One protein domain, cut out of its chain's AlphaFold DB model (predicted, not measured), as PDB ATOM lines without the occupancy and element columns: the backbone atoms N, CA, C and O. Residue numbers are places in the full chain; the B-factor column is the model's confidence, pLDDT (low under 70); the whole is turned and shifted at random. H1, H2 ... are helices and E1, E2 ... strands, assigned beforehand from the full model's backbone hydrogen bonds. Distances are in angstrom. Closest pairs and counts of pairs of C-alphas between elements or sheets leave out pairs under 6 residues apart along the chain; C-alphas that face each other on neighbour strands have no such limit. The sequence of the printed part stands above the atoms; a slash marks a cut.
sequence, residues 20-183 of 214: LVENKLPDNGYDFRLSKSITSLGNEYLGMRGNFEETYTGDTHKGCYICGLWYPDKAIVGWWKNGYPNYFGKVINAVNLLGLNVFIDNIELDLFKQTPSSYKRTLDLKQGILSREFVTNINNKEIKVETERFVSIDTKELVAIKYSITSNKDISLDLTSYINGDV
ATOM      1  N   LEU A  20     -17.023  23.017  25.774       97.50
ATOM      2  CA  LEU A  20     -16.401  21.723  26.044       97.50
ATOM      3  C   LEU A  20     -16.805  21.296  27.450       97.50
ATOM      4  O   LEU A  20     -16.346  21.888  28.424       97.50
ATOM      5  N   VAL A  21     -17.685  20.295  27.555       98.06
ATOM      6  CA  VAL A  21     -18.263  19.868  28.842       98.06
ATOM      7  C   VAL A  21     -17.776  18.474  29.231       98.06
ATOM      8  O   VAL A  21     -18.147  17.477  28.611       98.06
ATOM      9  N   GLU A  22     -17.007  18.392  30.309       97.31
ATOM     10  CA  GLU A  22     -16.555  17.164  30.963       97.31
ATOM     11  C   GLU A  22     -17.429  16.922  32.206       97.31
ATOM     12  O   GLU A  22     -17.414  17.730  33.124       97.31
ATOM     13  N   ASN A  23     -18.227  15.844  32.246       96.50
ATOM     14  CA  ASN A  23     -19.202  15.592  33.336       96.50
ATOM     15  C   ASN A  23     -18.730  14.539  34.349       96.50
ATOM     16  O   ASN A  23     -19.527  14.026  35.132       96.50
ATOM     17  N   LYS A  24     -17.466  14.134  34.262       95.88
ATOM     18  CA  LYS A  24     -16.835  13.199  35.189       95.88
ATOM     19  C   LYS A  24     -15.378  13.588  35.336       95.88
ATOM     20  O   LYS A  24     -14.749  13.957  34.345       95.88
ATOM     21  N   LEU A  25     -14.864  13.508  36.556       96.19
ATOM     22  CA  LEU A  25     -13.434  13.634  36.781       96.19
ATOM     23  C   LEU A  25     -12.735  12.475  36.044       96.19
ATOM     24  O   LEU A  25     -13.200  11.344  36.160       96.19
ATOM     25  N   PRO A  26     -11.675  12.721  35.258       94.94
ATOM     26  CA  PRO A  26     -10.949  11.645  34.593       94.94
ATOM     27  C   PRO A  26     -10.372  10.610  35.568       94.94
ATOM     28  O   PRO A  26      -9.624  10.966  36.473       94.94
ATOM     29  N   ASP A  27     -10.641   9.327  35.316       92.06
ATOM     30  CA  ASP A  27     -10.267   8.216  36.212       92.06
ATOM     31  C   ASP A  27      -8.765   7.866  36.190       92.06
ATOM     32  O   ASP A  27      -8.295   7.009  36.938       92.06
ATOM     33  N   ASN A  28      -7.986   8.474  35.290       94.56
ATOM     34  CA  ASN A  28      -6.553   8.227  35.167       94.56
ATOM     35  C   ASN A  28      -5.779   9.499  34.803       94.56
ATOM     36  O   ASN A  28      -6.297  10.440  34.197       94.56
ATOM     37  N   GLY A  29      -4.485   9.488  35.123       94.56
ATOM     38  CA  GLY A  29      -3.585  10.620  34.909       94.56
ATOM     39  C   GLY A  29      -3.404  11.046  33.452       94.56
ATOM     40  O   GLY A  29      -3.218  12.232  33.173       94.56
ATOM     41  N   TYR A  30      -3.483  10.110  32.500       95.38
ATOM     42  CA  TYR A  30      -3.376  10.437  31.076       95.38
ATOM     43  C   TYR A  30      -4.564  11.291  30.619       95.38
ATOM     44  O   TYR A  30      -4.367  12.362  30.043       95.38
ATOM     45  N   ASP A  31      -5.784  10.869  30.942       95.81
ATOM     46  CA  ASP A  31      -6.999  11.608  30.598       95.81
ATOM     47  C   ASP A  31      -7.103  12.918  31.365       95.81
ATOM     48  O   ASP A  31      -7.514  13.930  30.799       95.81
ATOM     49  N   PHE A  32      -6.649  12.940  32.619       96.69
ATOM     50  CA  PHE A  32      -6.568  14.175  33.386       96.69
ATOM     51  C   PHE A  32      -5.631  15.188  32.717       96.69
ATOM     52  O   PHE A  32      -5.992  16.353  32.530       96.69
ATOM     53  N   ARG A  33      -4.447  14.752  32.268       96.44
ATOM     54  CA  ARG A  33      -3.517  15.597  31.507       96.44
ATOM     55  C   ARG A  33      -4.096  16.039  30.166       96.44
ATOM     56  O   ARG A  33      -3.937  17.212  29.825       96.44
ATOM     57  N   LEU A  34      -4.763  15.148  29.432       96.06
ATOM     58  CA  LEU A  34      -5.422  15.468  28.163       96.06
ATOM     59  C   LEU A  34      -6.500  16.537  28.360       96.06
ATOM     60  O   LEU A  34      -6.501  17.555  27.669       96.06
ATOM     61  N   SER A  35      -7.361  16.350  29.357       96.75
ATOM     62  CA  SER A  35      -8.429  17.287  29.674       96.75
ATOM     63  C   SER A  35      -7.886  18.667  30.044       96.75
ATOM     64  O   SER A  35      -8.332  19.680  29.504       96.75
ATOM     65  N   LYS A  36      -6.819  18.720  30.855       96.62
ATOM     66  CA  LYS A  36      -6.107  19.965  31.183       96.62
ATOM     67  C   LYS A  36      -5.479  20.662  29.976       96.62
ATOM     68  O   LYS A  36      -5.344  21.879  30.009       96.62
ATOM     69  N   SER A  37      -5.041  19.916  28.957       97.00
ATOM     70  CA  SER A  37      -4.542  20.513  27.710       97.00
ATOM     71  C   SER A  37      -5.681  21.171  26.938       97.00
ATOM     72  O   SER A  37      -5.546  22.315  26.518       97.00
ATOM     73  N   ILE A  38      -6.799  20.462  26.781       97.19
ATOM     74  CA  ILE A  38      -7.952  20.909  25.989       97.19
ATOM     75  C   ILE A  38      -8.663  22.100  26.649       97.19
ATOM     76  O   ILE A  38      -9.134  22.994  25.959       97.19
ATOM     77  N   THR A  39      -8.694  22.142  27.980       97.69
ATOM     78  CA  THR A  39      -9.328  23.215  28.769       97.69
ATOM     79  C   THR A  39      -8.365  24.351  29.142       97.69
ATOM     80  O   THR A  39      -8.539  25.008  30.167       97.69
ATOM     81  N   SER A  40      -7.312  24.565  28.349       98.06
ATOM     82  CA  SER A  40      -6.366  25.668  28.571       98.06
ATOM     83  C   SER A  40      -6.996  27.023  28.233       98.06
ATOM     84  O   SER A  40      -7.854  27.113  27.358       98.06
ATOM     85  N   LEU A  41      -6.533  28.075  28.904       98.19
ATOM     86  CA  LEU A  41      -6.909  29.468  28.657       98.19
ATOM     87  C   LEU A  41      -5.676  30.272  28.236       98.19
ATOM     88  O   LEU A  41      -4.561  29.944  28.645       98.19
ATOM     89  N   GLY A  42      -5.871  31.341  27.467       97.50
ATOM     90  CA  GLY A  42      -4.801  32.285  27.159       97.50
ATOM     91  C   GLY A  42      -5.253  33.478  26.323       97.50
ATOM     92  O   GLY A  42      -6.340  33.463  25.750       97.50
ATOM     93  N   ASN A  43      -4.403  34.502  26.266       97.50
ATOM     94  CA  ASN A  43      -4.686  35.807  25.659       97.50
ATOM     95  C   ASN A  43      -3.475  36.387  24.894       97.50
ATOM     96  O   ASN A  43      -3.251  37.593  24.925       97.50
ATOM     97  N   GLU A  44      -2.669  35.534  24.253       96.50
ATOM     98  CA  GLU A  44      -1.360  35.870  23.655       96.50
ATOM     99  C   GLU A  44      -0.266  36.201  24.685       96.50
ATOM    100  O   GLU A  44       0.792  35.582  24.627       96.50
ATOM    101  N   TYR A  45      -0.519  37.073  25.661       96.81
ATOM    102  CA  TYR A  45       0.453  37.447  26.698       96.81
ATOM    103  C   TYR A  45       0.729  36.325  27.707       96.81
ATOM    104  O   TYR A  45       1.878  36.046  28.047       96.81
ATOM    105  N   LEU A  46      -0.327  35.656  28.166       95.31
ATOM    106  CA  LEU A  46      -0.304  34.603  29.171       95.31
ATOM    107  C   LEU A  46      -1.114  33.404  28.674       95.31
ATOM    108  O   LEU A  46      -2.185  33.548  28.084       95.31
ATOM    109  N   GLY A  47      -0.628  32.200  28.954       96.69
ATOM    110  CA  GLY A  47      -1.347  30.954  28.731       96.69
ATOM    111  C   GLY A  47      -1.228  30.033  29.934       96.69
ATOM    112  O   GLY A  47      -0.167  29.900  30.536       96.69
ATOM    113  N   MET A  48      -2.305  29.347  30.288       96.25
ATOM    114  CA  MET A  48      -2.291  28.377  31.374       96.25
ATOM    115  C   MET A  48      -3.157  27.175  31.054       96.25
ATOM    116  O   MET A  48      -4.201  27.263  30.409       96.25
ATOM    117  N   ARG A  49      -2.720  26.023  31.549       97.25
ATOM    118  CA  ARG A  49      -3.477  24.778  31.420       97.25
ATOM    119  C   ARG A  49      -4.745  24.843  32.273       97.25
ATOM    120  O   ARG A  49      -4.830  25.631  33.216       97.25
ATOM    121  N   GLY A  50      -5.687  23.935  32.030       96.62
ATOM    122  CA  GLY A  50      -6.885  23.716  32.854       96.62
ATOM    123  C   GLY A  50      -6.601  23.166  34.266       96.62
ATOM    124  O   GLY A  50      -7.275  22.242  34.711       96.62
ATOM    125  N   ASN A  51      -5.555  23.655  34.945       94.62
ATOM    126  CA  ASN A  51      -5.138  23.281  36.303       94.62
ATOM    127  C   ASN A  51      -6.287  23.475  37.298       94.62
ATOM    128  O   ASN A  51      -7.096  24.368  37.085       94.62
ATOM    129  N   PHE A  52      -6.339  22.690  38.368       96.94
ATOM    130  CA  PHE A  52      -7.157  23.049  39.527       96.94
ATOM    131  C   PHE A  52      -6.428  24.105  40.356       96.94
ATOM    132  O   PHE A  52      -5.193  24.153  40.345       96.94
ATOM    133  N   GLU A  53      -7.214  24.965  40.987       97.25
ATOM    134  CA  GLU A  53      -6.780  25.999  41.917       97.25
ATOM    135  C   GLU A  53      -6.299  25.357  43.222       97.25
ATOM    136  O   GLU A  53      -5.201  25.650  43.697       97.25
ATOM    137  N   GLU A  54      -7.092  24.416  43.748       97.69
ATOM    138  CA  GLU A  54      -6.762  23.649  44.943       97.69
ATOM    139  C   GLU A  54      -5.781  22.491  44.699       97.69
ATOM    140  O   GLU A  54      -5.401  22.154  43.567       97.69
ATOM    141  N   THR A  55      -5.365  21.864  45.798       97.38
ATOM    142  CA  THR A  55      -4.507  20.683  45.794       97.38
ATOM    143  C   THR A  55      -5.080  19.562  44.919       97.38
ATOM    144  O   THR A  55      -6.260  19.229  44.940       97.38
ATOM    145  N   TYR A  56      -4.196  18.957  44.124       96.94
ATOM    146  CA  TYR A  56      -4.461  17.719  43.399       96.94
ATOM    147  C   TYR A  56      -3.177  16.897  43.393       96.94
ATOM    148  O   TYR A  56      -2.204  17.288  42.736       96.94
ATOM    149  N   THR A  57      -3.154  15.792  44.139       96.75
ATOM    150  CA  THR A  57      -1.928  14.991  44.328       96.75
ATOM    151  C   THR A  57      -1.720  13.894  43.281       96.75
ATOM    152  O   THR A  57      -0.649  13.289  43.234       96.75
ATOM    153  N   GLY A  58      -2.694  13.667  42.394       95.62
ATOM    154  CA  GLY A  58      -2.585  12.701  41.296       95.62
ATOM    155  C   GLY A  58      -1.672  13.147  40.143       95.62
ATOM    156  O   GLY A  58      -1.192  14.283  40.096       95.62
ATOM    157  N   ASP A  59      -1.471  12.270  39.147       95.31
ATOM    158  CA  ASP A  59      -0.688  12.603  37.941       95.31
ATOM    159  C   ASP A  59      -1.306  13.794  37.204       95.31
ATOM    160  O   ASP A  59      -2.449  13.773  36.742       95.31
ATOM    161  N   THR A  60      -0.519  14.856  37.098       94.00
ATOM    162  CA  THR A  60      -0.943  16.132  36.554       94.00
ATOM    163  C   THR A  60       0.235  16.843  35.906       94.00
ATOM    164  O   THR A  60       1.402  16.587  36.195       94.00
ATOM    165  N   HIS A  61      -0.062  17.765  34.999       92.88
ATOM    166  CA  HIS A  61       0.936  18.664  34.432       92.88
ATOM    167  C   HIS A  61       0.471  20.099  34.656       92.88
ATOM    168  O   HIS A  61      -0.427  20.573  33.952       92.88
ATOM    169  N   LYS A  62       0.995  20.728  35.716       91.50
ATOM    170  CA  LYS A  62       0.786  22.152  36.006       91.50
ATOM    171  C   LYS A  62       1.614  22.977  35.020       91.50
ATOM    172  O   LYS A  62       2.727  22.586  34.689       91.50
ATOM    173  N   GLY A  63       1.029  24.057  34.519       93.06
ATOM    174  CA  GLY A  63       1.651  24.899  33.501       93.06
ATOM    175  C   GLY A  63       0.979  26.260  33.423       93.06
ATOM    176  O   GLY A  63      -0.244  26.317  33.240       93.06
ATOM    177  N   CYS A  64       1.789  27.300  33.574       94.62
ATOM    178  CA  CYS A  64       1.506  28.712  33.354       94.62
ATOM    179  C   CYS A  64       2.666  29.257  32.509       94.62
ATOM    180  O   CYS A  64       3.810  28.911  32.773       94.62
ATOM    181  N   TYR A  65       2.406  30.042  31.475       95.44
ATOM    182  CA  TYR A  65       3.410  30.449  30.495       95.44
ATOM    183  C   TYR A  65       3.183  31.904  30.124       95.44
ATOM    184  O   TYR A  65       2.057  32.280  29.809       95.44
ATOM    185  N   ILE A  66       4.244  32.705  30.138       95.00
ATOM    186  CA  ILE A  66       4.210  34.109  29.717       95.00
ATOM    187  C   ILE A  66       4.968  34.210  28.397       95.00
ATOM    188  O   ILE A  66       6.079  33.687  28.263       95.00
ATOM    189  N   CYS A  67       4.356  34.853  27.409       94.69
ATOM    190  CA  CYS A  67       4.938  35.035  26.090       94.69
ATOM    191  C   CYS A  67       6.260  35.805  26.176       94.69
ATOM    192  O   CYS A  67       6.411  36.741  26.958       94.69
ATOM    193  N   GLY A  68       7.247  35.379  25.388       93.31
ATOM    194  CA  GLY A  68       8.585  35.971  25.390       93.31
ATOM    195  C   GLY A  68       9.498  35.518  26.536       93.31
ATOM    196  O   GLY A  68      10.700  35.761  26.451       93.31
ATOM    197  N   LEU A  69       8.998  34.805  27.555       92.38
ATOM    198  CA  LEU A  69       9.851  34.200  28.584       92.38
ATOM    199  C   LEU A  69      10.311  32.804  28.157       92.38
ATOM    200  O   LEU A  69       9.540  31.842  28.151       92.38
ATOM    201  N   TRP A  70      11.592  32.687  27.819       92.50
ATOM    202  CA  TRP A  70      12.206  31.435  27.390       92.50
ATOM    203  C   TRP A  70      13.599  31.253  27.989       92.50
ATOM    204  O   TRP A  70      14.255  32.224  28.352       92.50
ATOM    205  N   TYR A  71      14.046  30.001  28.059       91.19
ATOM    206  CA  TYR A  71      15.348  29.618  28.593       91.19
ATOM    207  C   TYR A  71      16.151  28.814  27.555       91.19
ATOM    208  O   TYR A  71      15.594  27.896  26.934       91.19
ATOM    209  N   PRO A  72      17.444  29.129  27.338       91.38
ATOM    210  CA  PRO A  72      18.328  28.392  26.439       91.38
ATOM    211  C   PRO A  72      18.829  27.102  27.107       91.38
ATOM    212  O   PRO A  72      19.972  27.011  27.553       91.38
ATOM    213  N   ASP A  73      17.983  26.074  27.173       88.25
ATOM    214  CA  ASP A  73      18.335  24.827  27.855       88.25
ATOM    215  C   ASP A  73      19.414  24.057  27.077       88.25
ATOM    216  O   ASP A  73      19.259  23.794  25.883       88.25
ATOM    217  N   LYS A  74      20.527  23.703  27.727       87.44
ATOM    218  CA  LYS A  74      21.703  23.135  27.050       87.44
ATOM    219  C   LYS A  74      21.325  21.860  26.301       87.44
ATOM    220  O   LYS A  74      20.702  20.967  26.875       87.44
ATOM    221  N   ALA A  75      21.729  21.752  25.037       85.81
ATOM    222  CA  ALA A  75      21.381  20.605  24.209       85.81
ATOM    223  C   ALA A  75      21.945  19.296  24.797       85.81
ATOM    224  O   ALA A  75      23.145  19.180  25.052       85.81
ATOM    225  N   ILE A  76      21.072  18.298  24.976       84.25
ATOM    226  CA  ILE A  76      21.447  16.912  25.273       84.25
ATOM    227  C   ILE A  76      21.142  16.085  24.029       84.25
ATOM    228  O   ILE A  76      19.995  16.001  23.595       84.25
ATOM    229  N   VAL A  77      22.172  15.462  23.465       88.88
ATOM    230  CA  VAL A  77      22.063  14.582  22.298       88.88
ATOM    231  C   VAL A  77      22.828  13.294  22.562       88.88
ATOM    232  O   VAL A  77      23.794  13.296  23.321       88.88
ATOM    233  N   GLY A  78      22.423  12.193  21.923       92.38
ATOM    234  CA  GLY A  78      23.150  10.925  22.043       92.38
ATOM    235  C   GLY A  78      24.578  11.014  21.491       92.38
ATOM    236  O   GLY A  78      25.518  10.577  22.143       92.38
ATOM    237  N   TRP A  79      24.747  11.631  20.317       92.38
ATOM    238  CA  TRP A  79      26.046  11.859  19.674       92.38
ATOM    239  C   TRP A  79      26.060  13.230  19.006       92.38
ATOM    240  O   TRP A  79      25.113  13.583  18.296       92.38
ATOM    241  N   TRP A  80      27.129  13.997  19.213       93.88
ATOM    242  CA  TRP A  80      27.257  15.338  18.644       93.88
ATOM    243  C   TRP A  80      27.476  15.305  17.125       93.88
ATOM    244  O   TRP A  80      28.111  14.387  16.596       93.88
ATOM    245  N   LYS A  81      26.961  16.320  16.421       94.31
ATOM    246  CA  LYS A  81      27.135  16.523  14.976       94.31
ATOM    247  C   LYS A  81      27.424  17.992  14.677       94.31
ATOM    248  O   LYS A  81      26.930  18.885  15.362       94.31
ATOM    249  N   ASN A  82      28.206  18.234  13.626       92.75
ATOM    250  CA  ASN A  82      28.478  19.589  13.151       92.75
ATOM    251  C   ASN A  82      27.167  20.262  12.726       92.75
ATOM    252  O   ASN A  82      26.388  19.676  11.977       92.75
ATOM    253  N   GLY A  83      26.937  21.482  13.215       93.62
ATOM    254  CA  GLY A  83      25.712  22.243  12.963       93.62
ATOM    255  C   GLY A  83      24.615  22.079  14.019       93.62
ATOM    256  O   GLY A  83      23.593  22.750  13.917       93.62
ATOM    257  N   TYR A  84      24.801  21.238  15.045       95.12
ATOM    258  CA  TYR A  84      23.858  21.199  16.163       95.12
ATOM    259  C   TYR A  84      23.876  22.495  16.978       95.12
ATOM    260  O   TYR A  84      24.949  23.043  17.241       95.12
ATOM    261  N   PRO A  85      22.694  22.986  17.396       93.56
ATOM    262  CA  PRO A  85      22.616  24.156  18.249       93.56
ATOM    263  C   PRO A  85      23.147  23.826  19.646       93.56
ATOM    264  O   PRO A  85      22.992  22.714  20.152       93.56
ATOM    265  N   ASN A  86      23.738  24.824  20.302       91.31
ATOM    266  CA  ASN A  86      24.259  24.677  21.665       91.31
ATOM    267  C   ASN A  86      23.143  24.519  22.717       91.31
ATOM    268  O   ASN A  86      23.389  24.019  23.817       91.31
ATOM    269  N   TYR A  87      21.920  24.939  22.387       91.06
ATOM    270  CA  TYR A  87      20.768  24.935  23.279       91.06
ATOM    271  C   TYR A  87      19.465  24.643  22.531       91.06
ATOM    272  O   TYR A  87      19.374  24.771  21.309       91.06
ATOM    273  N   PHE A  88      18.441  24.289  23.294       89.75
ATOM    274  CA  PHE A  88      17.058  24.179  22.870       89.75
ATOM    275  C   PHE A  88      16.253  25.243  23.621       89.75
ATOM    276  O   PHE A  88      16.132  25.184  24.844       89.75
ATOM    277  N   GLY A  89      15.744  26.244  22.900       90.75
ATOM    278  CA  GLY A  89      14.936  27.305  23.500       90.75
ATOM    279  C   GLY A  89      13.595  26.751  23.979       90.75
ATOM    280  O   GLY A  89      12.841  26.194  23.183       90.75
ATOM    281  N   LYS A  90      13.300  26.895  25.273       90.75
ATOM    282  CA  LYS A  90      12.050  26.421  25.886       90.75
ATOM    283  C   LYS A  90      11.300  27.584  26.500       90.75
ATOM    284  O   LYS A  90      11.894  28.345  27.256       90.75
ATOM    285  N   VAL A  91       9.998  27.683  26.242       91.44
ATOM    286  CA  VAL A  91       9.129  28.524  27.075       91.44
ATOM    287  C   VAL A  91       9.096  27.909  28.468       91.44
ATOM    288  O   VAL A  91       8.895  26.700  28.630       91.44
ATOM    289  N   ILE A  92       9.345  28.726  29.480       91.38
ATOM    290  CA  ILE A  92       9.455  28.240  30.853       91.38
ATOM    291  C   ILE A  92       8.106  28.278  31.554       91.38
ATOM    292  O   ILE A  92       7.285  29.164  31.318       91.38
ATOM    293  N   ASN A  93       7.883  27.300  32.426       92.19
ATOM    294  CA  ASN A  93       6.756  27.324  33.337       92.19
ATOM    295  C   ASN A  93       6.959  28.508  34.291       92.19
ATOM    296  O   ASN A  93       7.941  28.559  35.034       92.19
ATOM    297  N   ALA A  94       6.067  29.481  34.208       91.75
ATOM    298  CA  ALA A  94       6.026  30.654  35.052       91.75
ATOM    299  C   ALA A  94       5.421  30.320  36.423       91.75
ATOM    300  O   ALA A  94       4.951  29.211  36.690       91.75
ATOM    301  N   VAL A  95       5.432  31.326  37.289       89.38
ATOM    302  CA  VAL A  95       4.859  31.290  38.632       89.38
ATOM    303  C   VAL A  95       3.414  30.762  38.604       89.38
ATOM    304  O   VAL A  95       2.609  31.145  37.751       89.38
ATOM    305  N   ASN A  96       3.066  29.875  39.541       91.12
ATOM    306  CA  ASN A  96       1.680  29.458  39.736       91.12
ATOM    307  C   ASN A  96       0.891  30.583  40.417       91.12
ATOM    308  O   ASN A  96       1.109  30.851  41.596       91.12
ATOM    309  N   LEU A  97      -0.038  31.185  39.673       92.38
ATOM    310  CA  LEU A  97      -0.889  32.292  40.121       92.38
ATOM    311  C   LEU A  97      -2.241  31.838  40.697       92.38
ATOM    312  O   LEU A  97      -3.001  32.664  41.183       92.38
ATOM    313  N   LEU A  98      -2.575  30.545  40.594       94.38
ATOM    314  CA  LEU A  98      -3.916  30.027  40.906       94.38
ATOM    315  C   LEU A  98      -3.993  29.300  42.256       94.38
ATOM    316  O   LEU A  98      -5.009  28.673  42.537       94.38
ATOM    317  N   GLY A  99      -2.903  29.266  43.024       95.00
ATOM    318  CA  GLY A  99      -2.767  28.376  44.173       95.00
ATOM    319  C   GLY A  99      -3.765  28.684  45.282       95.00
ATOM    320  O   GLY A  99      -3.773  29.789  45.818       95.00
ATOM    321  N   LEU A 100      -4.561  27.685  45.660       97.25
ATOM    322  CA  LEU A 100      -5.401  27.702  46.852       97.25
ATOM    323  C   LEU A 100      -5.099  26.467  47.707       97.25
ATOM    324  O   LEU A 100      -5.049  25.348  47.205       97.25
ATOM    325  N   ASN A 101      -4.911  26.666  49.003       97.56
ATOM    326  CA  ASN A 101      -4.973  25.605  49.997       97.56
ATOM    327  C   ASN A 101      -6.355  25.676  50.640       97.56
ATOM    328  O   ASN A 101      -6.757  26.737  51.119       97.56
ATOM    329  N   VAL A 102      -7.087  24.565  50.615       98.31
ATOM    330  CA  VAL A 102      -8.464  24.496  51.110       98.31
ATOM    331  C   VAL A 102      -8.552  23.355  52.110       98.31
ATOM    332  O   VAL A 102      -8.449  22.190  51.725       98.31
ATOM    333  N   PHE A 103      -8.754  23.681  53.383       98.44
ATOM    334  CA  PHE A 103      -8.988  22.712  54.448       98.44
ATOM    335  C   PHE A 103     -10.400  22.885  55.002       98.44
ATOM    336  O   PHE A 103     -10.799  23.977  55.402       98.44
ATOM    337  N   ILE A 104     -11.152  21.789  55.042       98.19
ATOM    338  CA  ILE A 104     -12.512  21.730  55.580       98.19
ATOM    339  C   ILE A 104     -12.494  20.747  56.743       98.19
ATOM    340  O   ILE A 104     -12.153  19.581  56.560       98.19
ATOM    341  N   ASP A 105     -12.815  21.221  57.947       97.06
ATOM    342  CA  ASP A 105     -12.683  20.457  59.194       97.06
ATOM    343  C   ASP A 105     -11.300  19.784  59.336       97.06
ATOM    344  O   ASP A 105     -11.193  18.601  59.667       97.06
ATOM    345  N   ASN A 106     -10.234  20.544  59.055       97.12
ATOM    346  CA  ASN A 106      -8.830  20.100  59.054       97.12
ATOM    347  C   ASN A 106      -8.480  19.017  58.013       97.12
ATOM    348  O   ASN A 106      -7.387  18.453  58.062       97.12
ATOM    349  N   ILE A 107      -9.368  18.732  57.056       97.88
ATOM    350  CA  ILE A 107      -9.107  17.824  55.936       97.88
ATOM    351  C   ILE A 107      -8.856  18.646  54.677       97.88
ATOM    352  O   ILE A 107      -9.701  19.436  54.261       97.88
ATOM    353  N   GLU A 108      -7.700  18.433  54.053       97.94
ATOM    354  CA  GLU A 108      -7.354  19.068  52.784       97.94
ATOM    355  C   GLU A 108      -8.265  18.566  51.653       97.94
ATOM    356  O   GLU A 108      -8.475  17.359  51.474       97.94
ATOM    357  N   LEU A 109      -8.805  19.497  50.872       98.31
ATOM    358  CA  LEU A 109      -9.569  19.201  49.671       98.31
ATOM    359  C   LEU A 109      -8.626  18.784  48.536       98.31
ATOM    360  O   LEU A 109      -7.838  19.589  48.046       98.31
ATOM    361  N   ASP A 110      -8.740  17.532  48.093       97.88
ATOM    362  CA  ASP A 110      -7.902  16.966  47.039       97.88
ATOM    363  C   ASP A 110      -8.688  15.951  46.199       97.88
ATOM    364  O   ASP A 110      -8.817  14.781  46.546       97.88
ATOM    365  N   LEU A 111      -9.186  16.353  45.031       97.12
ATOM    366  CA  LEU A 111     -10.009  15.471  44.187       97.12
ATOM    367  C   LEU A 111      -9.308  14.191  43.688       97.12
ATOM    368  O   LEU A 111      -9.944  13.373  43.030       97.12
ATOM    369  N   PHE A 112      -8.017  13.995  43.966       96.75
ATOM    370  CA  PHE A 112      -7.378  12.693  43.791       96.75
ATOM    371  C   PHE A 112      -7.663  11.716  44.947       96.75
ATOM    372  O   PHE A 112      -7.745  10.511  44.724       96.75
ATOM    373  N   LYS A 113      -7.800  12.220  46.178       95.75
ATOM    374  CA  LYS A 113      -8.085  11.429  47.388       95.75
ATOM    375  C   LYS A 113      -9.583  11.301  47.649       95.75
ATOM    376  O   LYS A 113     -10.025  10.282  48.175       95.75
ATOM    377  N   GLN A 114     -10.356  12.325  47.301       94.56
ATOM    378  CA  GLN A 114     -11.808  12.325  47.415       94.56
ATOM    379  C   GLN A 114     -12.471  11.975  46.076       94.56
ATOM    380  O   GLN A 114     -12.166  12.582  45.052       94.56
ATOM    381  N   THR A 115     -13.452  11.071  46.098       93.81
ATOM    382  CA  THR A 115     -14.304  10.790  44.933       93.81
ATOM    383  C   THR A 115     -15.548  11.678  44.984       93.81
ATOM    384  O   THR A 115     -16.395  11.473  45.857       93.81
ATOM    385  N   PRO A 116     -15.701  12.654  44.074       97.12
ATOM    386  CA  PRO A 116     -16.871  13.519  44.075       97.12
ATOM    387  C   PRO A 116     -18.135  12.751  43.644       97.12
ATOM    388  O   PRO A 116     -18.091  11.925  42.731       97.12
ATOM    389  N   SER A 117     -19.279  13.049  44.266       97.44
ATOM    390  CA  SER A 117     -20.592  12.493  43.897       97.44
ATOM    391  C   SER A 117     -21.135  13.098  42.599       97.44
ATOM    392  O   SER A 117     -21.885  12.451  41.867       97.44
ATOM    393  N   SER A 118     -20.727  14.327  42.286       98.00
ATOM    394  CA  SER A 118     -20.969  14.982  41.005       98.00
ATOM    395  C   SER A 118     -19.758  15.818  40.605       98.00
ATOM    396  O   SER A 118     -19.062  16.363  41.457       98.00
ATOM    397  N   TYR A 119     -19.491  15.909  39.306       98.38
ATOM    398  CA  TYR A 119     -18.406  16.721  38.768       98.38
ATOM    399  C   TYR A 119     -18.793  17.241  37.389       98.38
ATOM    400  O   TYR A 119     -19.309  16.502  36.549       98.38
ATOM    401  N   LYS A 120     -18.488  18.503  37.120       98.50
ATOM    402  CA  LYS A 120     -18.644  19.114  35.811       98.50
ATOM    403  C   LYS A 120     -17.573  20.173  35.613       98.50
ATOM    404  O   LYS A 120     -17.482  21.104  36.399       98.50
ATOM    405  N   ARG A 121     -16.822  20.094  34.519       98.31
ATOM    406  CA  ARG A 121     -15.946  21.163  34.028       98.31
ATOM    407  C   ARG A 121     -16.416  21.609  32.653       98.31
ATOM    408  O   ARG A 121     -16.696  20.778  31.793       98.31
ATOM    409  N   THR A 122     -16.529  22.914  32.459       98.50
ATOM    410  CA  THR A 122     -17.012  23.528  31.224       98.50
ATOM    411  C   THR A 122     -16.041  24.606  30.780       98.50
ATOM    412  O   THR A 122     -15.802  25.551  31.521       98.50
ATOM    413  N   LEU A 123     -15.506  24.490  29.567       98.62
ATOM    414  CA  LEU A 123     -14.891  25.625  28.882       98.62
ATOM    415  C   LEU A 123     -15.938  26.244  27.954       98.62
ATOM    416  O   LEU A 123     -16.365  25.589  27.002       98.62
ATOM    417  N   ASP A 124     -16.362  27.473  28.241       98.44
ATOM    418  CA  ASP A 124     -17.186  28.285  27.345       98.44
ATOM    419  C   ASP A 124     -16.273  28.977  26.326       98.44
ATOM    420  O   ASP A 124     -15.524  29.894  26.661       98.44
ATOM    421  N   LEU A 125     -16.322  28.517  25.077       97.81
ATOM    422  CA  LEU A 125     -15.476  29.006  23.987       97.81
ATOM    423  C   LEU A 125     -15.891  30.396  23.500       97.81
ATOM    424  O   LEU A 125     -15.092  31.081  22.870       97.81
ATOM    425  N   LYS A 126     -17.136  30.809  23.762       96.94
ATOM    426  CA  LYS A 126     -17.638  32.120  23.350       96.94
ATOM    427  C   LYS A 126     -17.165  33.210  24.305       96.94
ATOM    428  O   LYS A 126     -16.847  34.307  23.861       96.94
ATOM    429  N   GLN A 127     -17.145  32.910  25.603       96.88
ATOM    430  CA  GLN A 127     -16.764  33.862  26.651       96.88
ATOM    431  C   GLN A 127     -15.308  33.713  27.111       96.88
ATOM    432  O   GLN A 127     -14.782  34.620  27.743       96.88
ATOM    433  N   GLY A 128     -14.653  32.583  26.825       97.50
ATOM    434  CA  GLY A 128     -13.306  32.296  27.326       97.50
ATOM    435  C   GLY A 128     -13.271  31.993  28.829       97.50
ATOM    436  O   GLY A 128     -12.256  32.227  29.482       97.50
ATOM    437  N   ILE A 129     -14.377  31.486  29.385       98.56
ATOM    438  CA  ILE A 129     -14.514  31.180  30.813       98.56
ATOM    439  C   ILE A 129     -14.365  29.676  31.018       98.56
ATOM    440  O   ILE A 129     -15.094  28.879  30.421       98.56
ATOM    441  N   LEU A 130     -13.442  29.286  31.896       98.75
ATOM    442  CA  LEU A 130     -13.363  27.927  32.413       98.75
ATOM    443  C   LEU A 130     -14.086  27.875  33.754       98.75
ATOM    444  O   LEU A 130     -13.676  28.544  34.700       98.75
ATOM    445  N   SER A 131     -15.125  27.055  33.840       98.69
ATOM    446  CA  SER A 131     -15.845  26.801  35.080       98.69
ATOM    447  C   SER A 131     -15.777  25.339  35.483       98.69
ATOM    448  O   SER A 131     -15.683  24.435  34.644       98.69
ATOM    449  N   ARG A 132     -15.819  25.086  36.787       98.44
ATOM    450  CA  ARG A 132     -15.908  23.739  37.339       98.44
ATOM    451  C   ARG A 132     -16.766  23.738  38.593       98.44
ATOM    452  O   ARG A 132     -16.572  24.561  39.475       98.44
ATOM    453  N   GLU A 133     -17.676  22.779  38.653       98.69
ATOM    454  CA  GLU A 133     -18.556  22.502  39.778       98.69
ATOM    455  C   GLU A 133     -18.378  21.039  40.183       98.69
ATOM    456  O   GLU A 133     -18.309  20.154  39.326       98.69
ATOM    457  N   PHE A 134     -18.302  20.765  41.479       98.69
ATOM    458  CA  PHE A 134     -18.351  19.402  41.989       98.69
ATOM    459  C   PHE A 134     -18.929  19.360  43.398       98.69
ATOM    460  O   PHE A 134     -18.907  20.349  44.130       98.69
ATOM    461  N   VAL A 135     -19.419  18.184  43.777       98.62
ATOM    462  CA  VAL A 135     -19.875  17.892  45.135       98.62
ATOM    463  C   VAL A 135     -19.045  16.745  45.685       98.62
ATOM    464  O   VAL A 135     -18.910  15.709  45.038       98.62
ATOM    465  N   THR A 136     -18.479  16.924  46.871       98.00
ATOM    466  CA  THR A 136     -17.713  15.897  47.582       98.00
ATOM    467  C   THR A 136     -18.198  15.759  49.019       98.00
ATOM    468  O   THR A 136     -18.899  16.629  49.540       98.00
ATOM    469  N   ASN A 137     -17.842  14.652  49.664       97.56
ATOM    470  CA  ASN A 137     -18.119  14.435  51.073       97.56
ATOM    471  C   ASN A 137     -16.834  14.584  51.892       97.56
ATOM    472  O   ASN A 137     -15.828  13.941  51.593       97.56
ATOM    473  N   ILE A 138     -16.881  15.413  52.932       96.31
ATOM    474  CA  ILE A 138     -15.811  15.552  53.922       96.31
ATOM    475  C   ILE A 138     -16.467  15.438  55.298       96.31
ATOM    476  O   ILE A 138     -17.406  16.171  55.592       96.31
ATOM    477  N   ASN A 139     -16.025  14.483  56.121       94.44
ATOM    478  CA  ASN A 139     -16.579  14.234  57.461       94.44
ATOM    479  C   ASN A 139     -18.118  14.090  57.512       94.44
ATOM    480  O   ASN A 139     -18.769  14.610  58.419       94.44
ATOM    481  N   ASN A 140     -18.730  13.379  56.555       94.69
ATOM    482  CA  ASN A 140     -20.191  13.222  56.446       94.69
ATOM    483  C   ASN A 140     -20.952  14.552  56.246       94.69
ATOM    484  O   ASN A 140     -22.136  14.676  56.602       94.69
ATOM    485  N   LYS A 141     -20.276  15.545  55.664       97.12
ATOM    486  CA  LYS A 141     -20.833  16.827  55.228       97.12
ATOM    487  C   LYS A 141     -20.697  16.925  53.718       97.12
ATOM    488  O   LYS A 141     -19.670  16.554  53.151       97.12
ATOM    489  N   GLU A 142     -21.757  17.385  53.073       98.12
ATOM    490  CA  GLU A 142     -21.758  17.619  51.637       98.12
ATOM    491  C   GLU A 142     -21.151  18.992  51.374       98.12
ATOM    492  O   GLU A 142     -21.605  19.993  51.933       98.12
ATOM    493  N   ILE A 143     -20.105  19.017  50.555       98.50
ATOM    494  CA  ILE A 143     -19.383  20.219  50.163       98.50
ATOM    495  C   ILE A 143     -19.554  20.390  48.660       98.50
ATOM    496  O   ILE A 143     -19.064  19.570  47.880       98.50
ATOM    497  N   LYS A 144     -20.219  21.470  48.257       98.69
ATOM    498  CA  LYS A 144     -20.276  21.930  46.873       98.69
ATOM    499  C   LYS A 144     -19.184  22.968  46.654       98.69
ATOM    500  O   LYS A 144     -19.082  23.930  47.415       98.69
ATOM    501  N   VAL A 145     -18.400  22.789  45.602       98.75
ATOM    502  CA  VAL A 145     -17.397  23.759  45.166       98.75
ATOM    503  C   VAL A 145     -17.718  24.197  43.751       98.75
ATOM    504  O   VAL A 145     -17.948  23.366  42.872       98.75
ATOM    505  N   GLU A 146     -17.704  25.505  43.539       98.75
ATOM    506  CA  GLU A 146     -17.920  26.156  42.254       98.75
ATOM    507  C   GLU A 146     -16.759  27.100  41.970       98.75
ATOM    508  O   GLU A 146     -16.377  27.922  42.803       98.75
ATOM    509  N   THR A 147     -16.189  26.974  40.781       98.62
ATOM    510  CA  THR A 147     -15.042  27.759  40.335       98.62
ATOM    511  C   THR A 147     -15.326  28.330  38.960       98.62
ATOM    512  O   THR A 147     -15.895  27.648  38.104       98.62
ATOM    513  N   GLU A 148     -14.917  29.571  38.741       98.50
ATOM    514  CA  GLU A 148     -14.935  30.230  37.441       98.50
ATOM    515  C   GLU A 148     -13.654  31.039  37.292       98.50
ATOM    516  O   GLU A 148     -13.247  31.742  38.216       98.50
ATOM    517  N   ARG A 149     -13.014  30.964  36.130       98.12
ATOM    518  CA  ARG A 149     -11.865  31.812  35.827       98.12
ATOM    519  C   ARG A 149     -11.775  32.166  34.357       98.12
ATOM    520  O   ARG A 149     -12.260  31.429  33.496       98.12
ATOM    521  N   PHE A 150     -11.073  33.255  34.084       98.31
ATOM    522  CA  PHE A 150     -10.697  33.656  32.736       98.31
ATOM    523  C   PHE A 150      -9.320  34.327  32.730       98.31
ATOM    524  O   PHE A 150      -8.843  34.830  33.752       98.31
ATOM    525  N   VAL A 151      -8.690  34.326  31.557       98.00
ATOM    526  CA  VAL A 151      -7.523  35.160  31.256       98.00
ATOM    527  C   VAL A 151      -8.035  36.316  30.406       98.00
ATOM    528  O   VAL A 151      -8.612  36.090  29.344       98.00
ATOM    529  N   SER A 152      -7.907  37.537  30.911       97.88
ATOM    530  CA  SER A 152      -8.531  38.720  30.317       97.88
ATOM    531  C   SER A 152      -7.937  39.039  28.945       97.88
ATOM    532  O   SER A 152      -6.726  39.144  28.806       97.88
ATOM    533  N   ILE A 153      -8.774  39.251  27.929       96.88
ATOM    534  CA  ILE A 153      -8.308  39.711  26.606       96.88
ATOM    535  C   ILE A 153      -8.134  41.235  26.523       96.88
ATOM    536  O   ILE A 153      -7.523  41.718  25.577       96.88
ATOM    537  N   ASP A 154      -8.671  41.975  27.497       97.38
ATOM    538  CA  ASP A 154      -8.629  43.440  27.550       97.38
ATOM    539  C   ASP A 154      -7.401  43.923  28.342       97.38
ATOM    540  O   ASP A 154      -6.468  44.496  27.788       97.38
ATOM    541  N   THR A 155      -7.334  43.577  29.630       97.94
ATOM    542  CA  THR A 155      -6.121  43.725  30.453       97.94
ATOM    543  C   THR A 155      -5.260  42.462  30.352       97.94
ATOM    544  O   THR A 155      -5.639  41.430  30.906       97.94
ATOM    545  N   LYS A 156      -4.130  42.508  29.636       96.06
ATOM    546  CA  LYS A 156      -3.353  41.311  29.251       96.06
ATOM    547  C   LYS A 156      -2.718  40.561  30.431       96.06
ATOM    548  O   LYS A 156      -2.543  39.346  30.376       96.06
ATOM    549  N   GLU A 157      -2.394  41.266  31.502       95.44
ATOM    550  CA  GLU A 157      -1.718  40.747  32.692       95.44
ATOM    551  C   GLU A 157      -2.695  40.112  33.694       95.44
ATOM    552  O   GLU A 157      -2.272  39.468  34.655       95.44
ATOM    553  N   LEU A 158      -4.004  40.293  33.484       96.31
ATOM    554  CA  LEU A 158      -5.034  39.935  34.450       96.31
ATOM    555  C   LEU A 158      -5.535  38.497  34.266       96.31
ATOM    556  O   LEU A 158      -6.042  38.100  33.211       96.31
ATOM    557  N   VAL A 159      -5.507  37.760  35.371       97.00
ATOM    558  CA  VAL A 159      -6.236  36.507  35.568       97.00
ATOM    559  C   VAL A 159      -7.192  36.721  36.725       97.00
ATOM    560  O   VAL A 159      -6.771  37.149  37.797       97.00
ATOM    561  N   ALA A 160      -8.466  36.413  36.522       97.19
ATOM    562  CA  ALA A 160      -9.470  36.502  37.571       97.19
ATOM    563  C   ALA A 160     -10.018  35.112  37.885       97.19
ATOM    564  O   ALA A 160     -10.272  34.316  36.979       97.19
ATOM    565  N   ILE A 161     -10.198  34.840  39.176       97.44
ATOM    566  CA  ILE A 161     -10.725  33.582  39.699       97.44
ATOM    567  C   ILE A 161     -11.844  33.921  40.673       97.44
ATOM    568  O   ILE A 161     -11.690  34.773  41.548       97.44
ATOM    569  N   LYS A 162     -12.955  33.212  40.549       98.31
ATOM    570  CA  LYS A 162     -14.005  33.122  41.552       98.31
ATOM    571  C   LYS A 162     -14.018  31.693  42.073       98.31
ATOM    572  O   LYS A 162     -14.113  30.756  41.285       98.31
ATOM    573  N   TYR A 163     -13.924  31.539  43.388       98.38
ATOM    574  CA  TYR A 163     -13.964  30.251  44.075       98.38
ATOM    575  C   TYR A 163     -15.034  30.321  45.161       98.38
ATOM    576  O   TYR A 163     -15.033  31.239  45.979       98.38
ATOM    577  N   SER A 164     -15.989  29.401  45.147       98.38
ATOM    578  CA  SER A 164     -17.129  29.390  46.060       98.38
ATOM    579  C   SER A 164     -17.277  28.006  46.674       98.38
ATOM    580  O   SER A 164     -17.244  27.004  45.966       98.38
ATOM    581  N   ILE A 165     -17.436  27.961  47.996       98.38
ATOM    582  CA  ILE A 165     -17.625  26.734  48.771       98.38
ATOM    583  C   ILE A 165     -18.957  26.862  49.502       98.38
ATOM    584  O   ILE A 165     -19.183  27.839  50.209       98.38
ATOM    585  N   THR A 166     -19.834  25.877  49.331       98.50
ATOM    586  CA  THR A 166     -21.111  25.773  50.044       98.50
ATOM    587  C   THR A 166     -21.154  24.441  50.778       98.50
ATOM    588  O   THR A 166     -20.813  23.411  50.198       98.50
ATOM    589  N   SER A 167     -21.587  24.436  52.038       98.19
ATOM    590  CA  SER A 167     -21.794  23.207  52.808       98.19
ATOM    591  C   SER A 167     -23.245  23.067  53.251       98.19
ATOM    592  O   SER A 167     -23.928  24.060  53.487       98.19
ATOM    593  N   ASN A 168     -23.712  21.825  53.383       98.19
ATOM    594  CA  ASN A 168     -25.027  21.525  53.948       98.19
ATOM    595  C   ASN A 168     -25.076  21.588  55.487       98.19
ATOM    596  O   ASN A 168     -26.149  21.408  56.065       98.19
ATOM    597  N   LYS A 169     -23.931  21.776  56.152       97.94
ATOM    598  CA  LYS A 169     -23.782  21.849  57.612       97.94
ATOM    599  C   LYS A 169     -22.696  22.865  57.969       97.94
ATOM    600  O   LYS A 169     -21.906  23.254  57.115       97.94
ATOM    601  N   ASP A 170     -22.614  23.230  59.246       97.88
ATOM    602  CA  ASP A 170     -21.519  24.063  59.746       97.88
ATOM    603  C   ASP A 170     -20.169  23.364  59.550       97.88
ATOM    604  O   ASP A 170     -20.026  22.164  59.821       97.88
ATOM    605  N   ILE A 171     -19.172  24.119  59.094       97.69
ATOM    606  CA  ILE A 171     -17.803  23.657  58.843       97.69
ATOM    607  C   ILE A 171     -16.791  24.645  59.418       97.69
ATOM    608  O   ILE A 171     -17.048  25.846  59.461       97.69
ATOM    609  N   SER A 172     -15.619  24.142  59.803       97.94
ATOM    610  CA  SER A 172     -14.420  24.978  59.883       97.94
ATOM    611  C   SER A 172     -13.787  25.052  58.496       97.94
ATOM    612  O   SER A 172     -13.573  24.008  57.876       97.94
ATOM    613  N   LEU A 173     -13.503  26.258  58.007       97.88
ATOM    614  CA  LEU A 173     -12.874  26.486  56.708       97.88
ATOM    615  C   LEU A 173     -11.580  27.279  56.895       97.88
ATOM    616  O   LEU A 173     -11.614  28.405  57.384       97.88
ATOM    617  N   ASP A 174     -10.470  26.707  56.441       97.88
ATOM    618  CA  ASP A 174      -9.219  27.425  56.205       97.88
ATOM    619  C   ASP A 174      -8.985  27.479  54.691       97.88
ATOM    620  O   ASP A 174      -8.856  26.453  54.015       97.88
ATOM    621  N   LEU A 175      -9.017  28.700  54.158       96.12
ATOM    622  CA  LEU A 175      -8.815  29.008  52.752       96.12
ATOM    623  C   LEU A 175      -7.637  29.969  52.638       96.12
ATOM    624  O   LEU A 175      -7.762  31.160  52.923       96.12
ATOM    625  N   THR A 176      -6.514  29.456  52.154       95.12
ATOM    626  CA  THR A 176      -5.285  30.231  51.995       95.12
ATOM    627  C   THR A 176      -4.917  30.311  50.518       95.12
ATOM    628  O   THR A 176      -4.607  29.299  49.889       95.12
ATOM    629  N   SER A 177      -4.933  31.515  49.947       94.88
ATOM    630  CA  SER A 177      -4.378  31.739  48.607       94.88
ATOM    631  C   SER A 177      -2.857  31.820  48.660       94.88
ATOM    632  O   SER A 177      -2.293  32.276  49.654       94.88
ATOM    633  N   TYR A 178      -2.178  31.366  47.609       93.81
ATOM    634  CA  TYR A 178      -0.725  31.457  47.514       93.81
ATOM    635  C   TYR A 178      -0.246  31.602  46.069       93.81
ATOM    636  O   TYR A 178      -0.789  31.017  45.127       93.81
ATOM    637  N   ILE A 179       0.865  32.314  45.917       93.56
ATOM    638  CA  ILE A 179       1.660  32.361  44.696       93.56
ATOM    639  C   ILE A 179       2.879  31.454  44.883       93.56
ATOM    640  O   ILE A 179       3.594  31.563  45.875       93.56
ATOM    641  N   ASN A 180       3.142  30.556  43.929       89.38
ATOM    642  CA  ASN A 180       4.304  29.666  43.999       89.38
ATOM    643  C   ASN A 180       5.246  29.872  42.807       89.38
ATOM    644  O   ASN A 180       4.929  29.485  41.681       89.38
ATOM    645  N   GLY A 181       6.410  30.470  43.077       85.75
ATOM    646  CA  GLY A 181       7.497  30.644  42.110       85.75
ATOM    647  C   GLY A 181       8.479  29.472  42.038       85.75
ATOM    648  O   GLY A 181       9.294  29.440  41.119       85.75
ATOM    649  N   ASP A 182       8.401  28.503  42.956       85.31
ATOM    650  CA  ASP A 182       9.234  27.299  42.942       85.31
ATOM    651  C   ASP A 182       8.654  26.234  41.999       85.31
ATOM    652  O   ASP A 182       8.119  25.196  42.400       85.31
ATOM    653  N   VAL A 183       8.710  26.539  40.704       84.62
ATOM    654  CA  VAL A 183       8.174  25.707  39.624       84.62
ATOM    655  C   VAL A 183       9.293  25.101  38.783       84.62
ATOM    656  O   VAL A 183      10.366  25.677  38.610       84.62
TER     657      VAL A 183
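AT A GLANCE: This is residues 20 to 183 of the 214 residues of a protein of Mycoplasma capricolum subsp. capripneumoniae (UniProt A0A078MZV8). A twisted wall of long antiparallel strands, E7 to E10 with short E1 at one edge, has the strand pair E6 and E11 over one face towards its E10 edge, and the loop of residues 49 to 63 runs through the middle of the domain. The hairpin E4 and E5 reaches away from this body as an arm, with residues 77 to 83 sticking out at its tip, while H1 only grazes the wall. The 164 printed residues hold one named helix and eleven named strands, in the order E1, H1, then E2 to E11; the class is mostly strand. The large sheet has the order E1, E7, E8, E9, E10, antiparallel throughout. The whole is only just loose, close to compact, with a radius of gyration of the C-alphas of 18.5 A, and elongated, spanning 68 by 38 by 28 A.

IN THESE COORDINATES: Find C-alpha 20 at (-16.401, 21.723, 26.044), where E1, residues 20 to 22, begins. H1, residues 29 to 38, runs 14.3 A. Next come E2, residues 46 to 48, E3, residues 64 to 66, E4, residues 70 to 74, and E5, residues 87 to 91. E6, residues 96 to 104, spans 22.6 A. Then read E7, residues 118 to 124, 19.4 A; E8, residues 129 to 138, 27.9 A; E9, residues 141 to 151, 33.0 A, from C-alpha 141 at (-20.833, 16.827, 55.228); and E10, residues 159 to 167, 26.8 A. E11, residues 173 to 180, 21.6 A, ends at C-alpha 180, (4.304, 29.666, 43.999).

HOW THE PARTS SIT: Start at E7, E8, E9 and E10, a meander, each strand the antiparallel neighbour of the one before. Look for N 122 and O 131 of E7 and E8 at 2.8 A, N 134 and O 145 of E8 and E9 at 3.0 A, and N 146 and O 164 of E9 and E10 at 2.9 A. Edge strand E1 is antiparallel to E7, with N 22 and O 121 at 2.8 A. H1 only just is on this sheet, with 5 pairs of C-alphas within 10 A, and only grazes it with residues 35 to 38; its O i to N i+4 pairs are each within hydrogen-bond range. E6 and E11 are antiparallel at 160 degrees, with N 101 and O 176 at 2.8 A. The closest C-alphas of E6 and E10, Leu 98 and Ile 161, are 7.8 A apart. In the hairpin E2 and E3, N 47 and O 65 are 2.8 A apart. In the hairpin E4 and E5, N 71 and O 90 are 2.8 A apart; both strands are apart from the large sheet's five strands.

THE WHOLE: The farthest C-alphas, of Asn 82 and Lys 169, are 68.7 A apart. The printed part has no cut. Long links join E2 to E3, E4 to E5 and E6 to E7. The mean pLDDT of the printed part is 95.6, and no printed residue is under 70.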